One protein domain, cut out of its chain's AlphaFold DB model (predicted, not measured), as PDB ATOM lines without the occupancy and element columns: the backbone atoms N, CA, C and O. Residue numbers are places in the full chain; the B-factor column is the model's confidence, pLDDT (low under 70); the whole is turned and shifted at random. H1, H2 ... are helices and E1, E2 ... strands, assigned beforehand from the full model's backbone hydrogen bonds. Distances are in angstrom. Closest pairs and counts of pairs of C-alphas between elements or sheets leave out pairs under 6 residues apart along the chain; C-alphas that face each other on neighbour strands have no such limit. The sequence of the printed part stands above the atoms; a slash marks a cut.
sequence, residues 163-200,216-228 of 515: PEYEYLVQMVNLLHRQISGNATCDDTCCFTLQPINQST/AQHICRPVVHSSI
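Overview. This is residues 163 to 200 and 216 to 228 of the 515 residues of an uncharacterized protein of Lichtheimia ramosa (UniProt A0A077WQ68). Little regular structure is present: one long helix, H1, makes one side of a flat shape, and a long loop, residues 180 to 200, folds back from its end. Across a cut, the short strand E1 and the tail after it make the opposite side, the tail running back toward the end of the shape where H1 begins. The printed part has 51 residues, with H1 then E1 along the chain, and is mostly helix by class, though the named elements hold only 20 residues. It is only just compact, close to loose, with a radius of gyration of the C-alphas of 11.3 A and spans of 31 by 27 by 13 A.

Along the chain. H1, residues 163 to 179, is 24.5 A long, from C-alpha 163 at (217.874, 173.599, 261.576) to C-alpha 179 at (229.314, 161.894, 243.371). E1 is residues 216 to 218, beginning at (217.904, 182.600, 233.878).

Arrangement. H1 and E1 are apart. E1 pairs with no named strand. In H1 every O i to N i+4 pair is within hydrogen-bond range.

Size, cuts and confidence. Residues 201 to 215 are not printed; C-alphas 200 and 216 are 9.5 A apart. Mean pLDDT of the printed part is 71.6, and 24 residues are under 70, among them residues 216 to 228.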
ATOM      1  N   PRO A 163     217.239 173.001 262.755       73.19
ATOM      2  CA  PRO A 163     217.874 173.599 261.576       73.19
ATOM      3  C   PRO A 163     219.238 172.971 261.238       73.19
ATOM      4  O   PRO A 163     219.633 172.913 260.073       73.19
ATOM      5  N   GLU A 164     219.946 172.439 262.235       76.31
ATOM      6  CA  GLU A 164     221.220 171.740 262.064       76.31
ATOM      7  C   GLU A 164     221.052 170.404 261.331       76.31
ATOM      8  O   GLU A 164     221.865 170.052 260.475       76.31
ATOM      9  N   TYR A 165     219.990 169.656 261.642       80.44
ATOM     10  CA  TYR A 165     219.687 168.403 260.954       80.44
ATOM     11  C   TYR A 165     219.237 168.667 259.517       80.44
ATOM     12  O   TYR A 165     219.683 167.981 258.599       80.44
ATOM     13  N   GLU A 166     218.408 169.691 259.302       76.88
ATOM     14  CA  GLU A 166     217.988 170.097 257.960       76.88
ATOM     15  C   GLU A 166     219.191 170.500 257.090       76.88
ATOM     16  O   GLU A 166     219.323 170.031 255.957       76.88
ATOM     17  N   TYR A 167     220.127 171.273 257.644       80.62
ATOM     18  CA  TYR A 167     221.378 171.623 256.971       80.62
ATOM     19  C   TYR A 167     222.219 170.389 256.609       80.62
ATOM     20  O   TYR A 167     222.724 170.285 255.489       80.62
ATOM     21  N   LEU A 168     222.351 169.423 257.527       83.56
ATOM     22  CA  LEU A 168     223.083 168.181 257.263       83.56
ATOM     23  C   LEU A 168     222.444 167.367 256.134       83.56
ATOM     24  O   LEU A 168     223.160 166.891 255.255       83.56
ATOM     25  N   VAL A 169     221.116 167.242 256.113       82.69
ATOM     26  CA  VAL A 169     220.395 166.550 255.032       82.69
ATOM     27  C   VAL A 169     220.627 167.246 253.688       82.69
ATOM     28  O   VAL A 169     220.944 166.582 252.700       82.69
ATOM     29  N   GLN A 170     220.548 168.578 253.650       79.88
ATOM     30  CA  GLN A 170     220.818 169.361 252.438       79.88
ATOM     31  C   GLN A 170     222.262 169.184 251.943       79.88
ATOM     32  O   GLN A 170     222.491 169.062 250.739       79.88
ATOM     33  N   MET A 171     223.235 169.105 252.855       81.31
ATOM     34  CA  MET A 171     224.638 168.867 252.508       81.31
ATOM     35  C   MET A 171     224.876 167.447 251.975       81.31
ATOM     36  O   MET A 171     225.595 167.263 250.995       81.31
ATOM     37  N   VAL A 172     224.246 166.434 252.578       84.50
ATOM     38  CA  VAL A 172     224.322 165.043 252.104       84.50
ATOM     39  C   VAL A 172     223.725 164.911 250.701       84.50
ATOM     40  O   VAL A 172     224.321 164.252 249.850       84.50
ATOM     41  N   ASN A 173     222.601 165.577 250.426       80.62
ATOM     42  CA  ASN A 173     221.977 165.582 249.100       80.62
ATOM     43  C   ASN A 173     222.881 166.218 248.033       80.62
ATOM     44  O   ASN A 173     223.025 165.661 246.941       80.62
ATOM     45  N   LEU A 174     223.540 167.335 248.365       80.50
ATOM     46  CA  LEU A 174     224.522 167.970 247.484       80.50
ATOM     47  C   LEU A 174     225.678 167.013 247.166       80.50
ATOM     48  O   LEU A 174     226.002 166.793 245.999       80.50
ATOM     49  N   LEU A 175     226.281 166.420 248.200       82.12
ATOM     50  CA  LEU A 175     227.398 165.486 248.045       82.12
ATOM     51  C   LEU A 175     226.997 164.262 247.211       82.12
ATOM     52  O   LEU A 175     227.751 163.832 246.341       82.12
ATOM     53  N   HIS A 176     225.790 163.729 247.417       81.06
ATOM     54  CA  HIS A 176     225.272 162.599 246.647       81.06
ATOM     55  C   HIS A 176     225.147 162.921 245.147       81.06
ATOM     56  O   HIS A 176     225.517 162.100 244.303       81.06
ATOM     57  N   ARG A 177     224.694 164.132 244.796       76.56
ATOM     58  CA  ARG A 177     224.632 164.595 243.398       76.56
ATOM     59  C   ARG A 177     226.003 164.823 242.776       76.56
ATOM     60  O   ARG A 177     226.214 164.404 241.639       76.56
ATOM     61  N   GLN A 178     226.936 165.412 243.524       78.44
ATOM     62  CA  GLN A 178     228.318 165.602 243.069       78.44
ATOM     63  C   GLN A 178     228.995 164.265 242.752       78.44
ATOM     64  O   GLN A 178     229.640 164.133 241.715       78.44
ATOM     65  N   ILE A 179     228.793 163.250 243.598       81.19
ATOM     66  CA  ILE A 179     229.314 161.894 243.371       81.19
ATOM     67  C   ILE A 179     228.645 161.231 242.155       81.19
ATOM     68  O   ILE A 179     229.292 160.479 241.432       81.19
ATOM     69  N   SER A 180     227.368 161.527 241.903       81.94
ATOM     70  CA  SER A 180     226.602 160.964 240.781       81.94
ATOM     71  C   SER A 180     226.896 161.629 239.426       81.94
ATOM     72  O   SER A 180     226.344 161.200 238.418       81.94
ATOM     73  N   GLY A 181     227.743 162.665 239.380       74.62
ATOM     74  CA  GLY A 181     228.136 163.355 238.144       74.62
ATOM     75  C   GLY A 181     227.150 164.415 237.637       74.62
ATOM     76  O   GLY A 181     227.434 165.070 236.640       74.62
ATOM     77  N   ASN A 182     226.038 164.644 238.343       68.31
ATOM     78  CA  ASN A 182     225.029 165.652 237.999       68.31
ATOM     79  C   ASN A 182     225.258 166.909 238.847       68.31
ATOM     80  O   ASN A 182     224.556 167.157 239.829       68.31
ATOM     81  N   ALA A 183     226.314 167.655 238.514       64.75
ATOM     82  CA  ALA A 183     226.696 168.871 239.235       64.75
ATOM     83  C   ALA A 183     225.877 170.108 238.821       64.75
ATOM     84  O   ALA A 183     225.907 171.117 239.526       64.75
ATOM     85  N   THR A 184     225.158 170.038 237.699       68.81
ATOM     86  CA  THR A 184     224.272 171.098 237.215       68.81
ATOM     87  C   THR A 184     222.860 170.898 237.758       68.81
ATOM     88  O   THR A 184     222.372 169.776 237.915       68.81
ATOM     89  N   CYS A 185     222.210 172.001 238.115       69.06
ATOM     90  CA  CYS A 185     220.844 171.989 238.618       69.06
ATOM     91  C   CYS A 185     219.936 172.420 237.458       69.06
ATOM     92  O   CYS A 185     219.590 173.593 237.364       69.06
ATOM     93  N   ASP A 186     219.632 171.482 236.555       69.50
ATOM     94  CA  ASP A 186     218.901 171.773 235.310       69.50
ATOM     95  C   ASP A 186     217.387 171.889 235.567       69.50
ATOM     96  O   ASP A 186     216.793 172.928 235.302       69.50
ATOM     97  N   ASP A 187     216.779 170.878 236.204       71.62
ATOM     98  CA  ASP A 187     215.331 170.871 236.507       71.62
ATOM     99  C   ASP A 187     215.011 170.964 238.010       71.62
ATOM    100  O   ASP A 187     213.903 171.320 238.421       71.62
ATOM    101  N   THR A 188     215.970 170.611 238.872       74.81
ATOM    102  CA  THR A 188     215.757 170.465 240.324       74.81
ATOM    103  C   THR A 188     216.934 171.004 241.130       74.81
ATOM    104  O   THR A 188     218.094 170.748 240.807       74.81
ATOM    105  N   CYS A 189     216.644 171.703 242.229       75.31
ATOM    106  CA  CYS A 189     217.639 172.294 243.121       75.31
ATOM    107  C   CYS A 189     218.522 171.223 243.781       75.31
ATOM    108  O   CYS A 189     218.039 170.209 244.290       75.31
ATOM    109  N   CYS A 190     219.828 171.484 243.823       73.62
ATOM    110  CA  CYS A 190     220.837 170.560 244.328       73.62
ATOM    111  C   CYS A 190     220.824 170.362 245.860       73.62
ATOM    112  O   CYS A 190     221.401 169.391 246.343       73.62
ATOM    113  N   PHE A 191     220.126 171.220 246.612       70.50
ATOM    114  CA  PHE A 191     220.011 171.135 248.076       70.50
ATOM    115  C   PHE A 191     218.668 170.570 248.554       70.50
ATOM    116  O   PHE A 191     218.626 169.773 249.490       70.50
ATOM    117  N   THR A 192     217.568 170.964 247.910       69.81
ATOM    118  CA  THR A 192     216.206 170.637 248.363       69.81
ATOM    119  C   THR A 192     215.539 169.532 247.546       69.81
ATOM    120  O   THR A 192     214.468 169.074 247.934       69.81
ATOM    121  N   LEU A 193     216.137 169.107 246.419       69.38
ATOM    122  CA  LEU A 193     215.544 168.187 245.431       69.38
ATOM    123  C   LEU A 193     214.186 168.664 244.869       69.38
ATOM    124  O   LEU A 193     213.494 167.907 244.192       69.38
ATOM    125  N   GLN A 194     213.807 169.918 245.128       74.00
ATOM    126  CA  GLN A 194     212.575 170.527 244.634       74.00
ATOM    127  C   GLN A 194     212.769 171.090 243.219       74.00
ATOM    128  O   GLN A 194     213.892 171.475 242.870       74.00
ATOM    129  N   PRO A 195     211.700 171.162 242.405       76.62
ATOM    130  CA  PRO A 195     211.758 171.787 241.089       76.62
ATOM    131  C   PRO A 195     212.148 173.264 241.200       76.62
ATOM    132  O   PRO A 195     211.792 173.950 242.162       76.62
ATOM    133  N   ILE A 196     212.907 173.747 240.219       71.69
ATOM    134  CA  ILE A 196     213.375 175.134 240.188       71.69
ATOM    135  C   ILE A 196     212.184 176.047 239.862       71.69
ATOM    136  O   ILE A 196     211.615 175.986 238.776       71.69
ATOM    137  N   ASN A 197     211.801 176.899 240.816       68.44
ATOM    138  CA  ASN A 197     210.726 177.879 240.657       68.44
ATOM    139  C   ASN A 197     211.286 179.250 240.241       68.44
ATOM    140  O   ASN A 197     212.422 179.592 240.558       68.44
ATOM    141  N   GLN A 198     210.458 180.088 239.604       59.47
ATOM    142  CA  GLN A 198     210.848 181.433 239.136       59.47
ATOM    143  C   GLN A 198     211.360 182.369 240.250       59.47
ATOM    144  O   GLN A 198     212.060 183.334 239.965       59.47
ATOM    145  N   SER A 199     211.056 182.088 241.523       59.69
ATOM    146  CA  SER A 199     211.538 182.865 242.675       59.69
ATOM    147  C   SER A 199     212.999 182.595 243.060       59.69
ATOM    148  O   SER A 199     213.563 183.358 243.840       59.69
ATOM    149  N   THR A 200     213.618 181.525 242.546       60.16
ATOM    150  CA  THR A 200     215.012 181.139 242.842       60.16
ATOM    151  C   THR A 200     215.941 181.252 241.630       60.16
ATOM    152  O   THR A 200     217.099 180.822 241.689       60.16
ATOM    153  N   ALA A 216     218.294 182.592 232.476       61.66
ATOM    154  CA  ALA A 216     217.904 182.600 233.878       61.66
ATOM    155  C   ALA A 216     218.670 181.500 234.626       61.66
ATOM    156  O   ALA A 216     218.292 180.331 234.563       61.66
ATOM    157  N   GLN A 217     219.733 181.852 235.351       61.69
ATOM    158  CA  GLN A 217     220.519 180.862 236.083       61.69
ATOM    159  C   GLN A 217     219.984 180.672 237.511       61.69
ATOM    160  O   GLN A 217     219.762 181.621 238.269       61.69
ATOM    161  N   HIS A 218     219.754 179.417 237.899       68.69
ATOM    162  CA  HIS A 218     219.314 179.077 239.248       68.69
ATOM    163  C   HIS A 218     220.470 179.190 240.250       68.69
ATOM    164  O   HIS A 218     221.507 178.546 240.095       68.69
ATOM    165  N   ILE A 219     220.275 179.959 241.328       67.00
ATOM    166  CA  ILE A 219     221.241 180.018 242.430       67.00
ATOM    167  C   ILE A 219     220.840 179.000 243.500       67.00
ATOM    168  O   ILE A 219     219.935 179.228 244.303       67.00
ATOM    169  N   CYS A 220     221.566 177.886 243.553       66.38
ATOM    170  CA  CYS A 220     221.435 176.894 244.613       66.38
ATOM    171  C   CYS A 220     222.009 177.423 245.935       66.38
ATOM    172  O   CYS A 220     223.224 177.459 246.124       66.38
ATOM    173  N   ARG A 221     221.135 177.820 246.867       69.69
ATOM    174  CA  ARG A 221     221.502 178.126 248.259       69.69
ATOM    175  C   ARG A 221     220.792 177.165 249.215       69.69
ATOM    176  O   ARG A 221     219.614 176.885 248.990       69.69
ATOM    177  N   PRO A 222     221.466 176.690 250.278       67.00
ATOM    178  CA  PRO A 222     220.801 175.996 251.375       67.00
ATOM    179  C   PRO A 222     219.719 176.900 251.971       67.00
ATOM    180  O   PRO A 222     219.998 178.047 252.331       67.00
ATOM    181  N   VAL A 223     218.488 176.402 252.055       65.75
ATOM    182  CA  VAL A 223     217.370 177.104 252.695       65.75
ATOM    183  C   VAL A 223     217.078 176.358 253.979       65.75
ATOM    184  O   VAL A 223     216.450 175.310 253.948       65.75
ATOM    185  N   VAL A 224     217.579 176.862 255.100       67.50
ATOM    186  CA  VAL A 224     217.288 176.276 256.410       67.50
ATOM    187  C   VAL A 224     216.022 176.935 256.940       67.50
ATOM    188  O   VAL A 224     215.997 178.149 257.164       67.50
ATOM    189  N   HIS A 225     214.958 176.159 257.111       60.31
ATOM    190  CA  HIS A 225     213.714 176.647 257.677       60.31
ATOM    191  C   HIS A 225     213.874 176.727 259.195       60.31
ATOM    192  O   HIS A 225     213.849 175.732 259.914       60.31
ATOM    193  N   SER A 226     214.050 177.942 259.714       56.81
ATOM    194  CA  SER A 226     214.011 178.164 261.157       56.81
ATOM    195  C   SER A 226     212.623 177.772 261.674       56.81
ATOM    196  O   SER A 226     211.625 178.375 261.288       56.81
ATOM    197  N   SER A 227     212.546 176.781 262.565       54.69
ATOM    198  CA  SER A 227     211.296 176.332 263.204       54.69
ATOM    199  C   SER A 227     210.681 177.367 264.156       54.69
ATOM    200  O   SER A 227     209.604 177.141 264.710       54.69
ATOM    201  N   ILE A 228     211.334 178.521 264.326       54.88
ATOM    202  CA  ILE A 228     210.747 179.702 264.949       54.88
ATOM    203  C   ILE A 228     209.659 180.200 263.998       54.88
ATOM    204  O   ILE A 228     209.902 181.009 263.103       54.88
TER     205      ILE A 228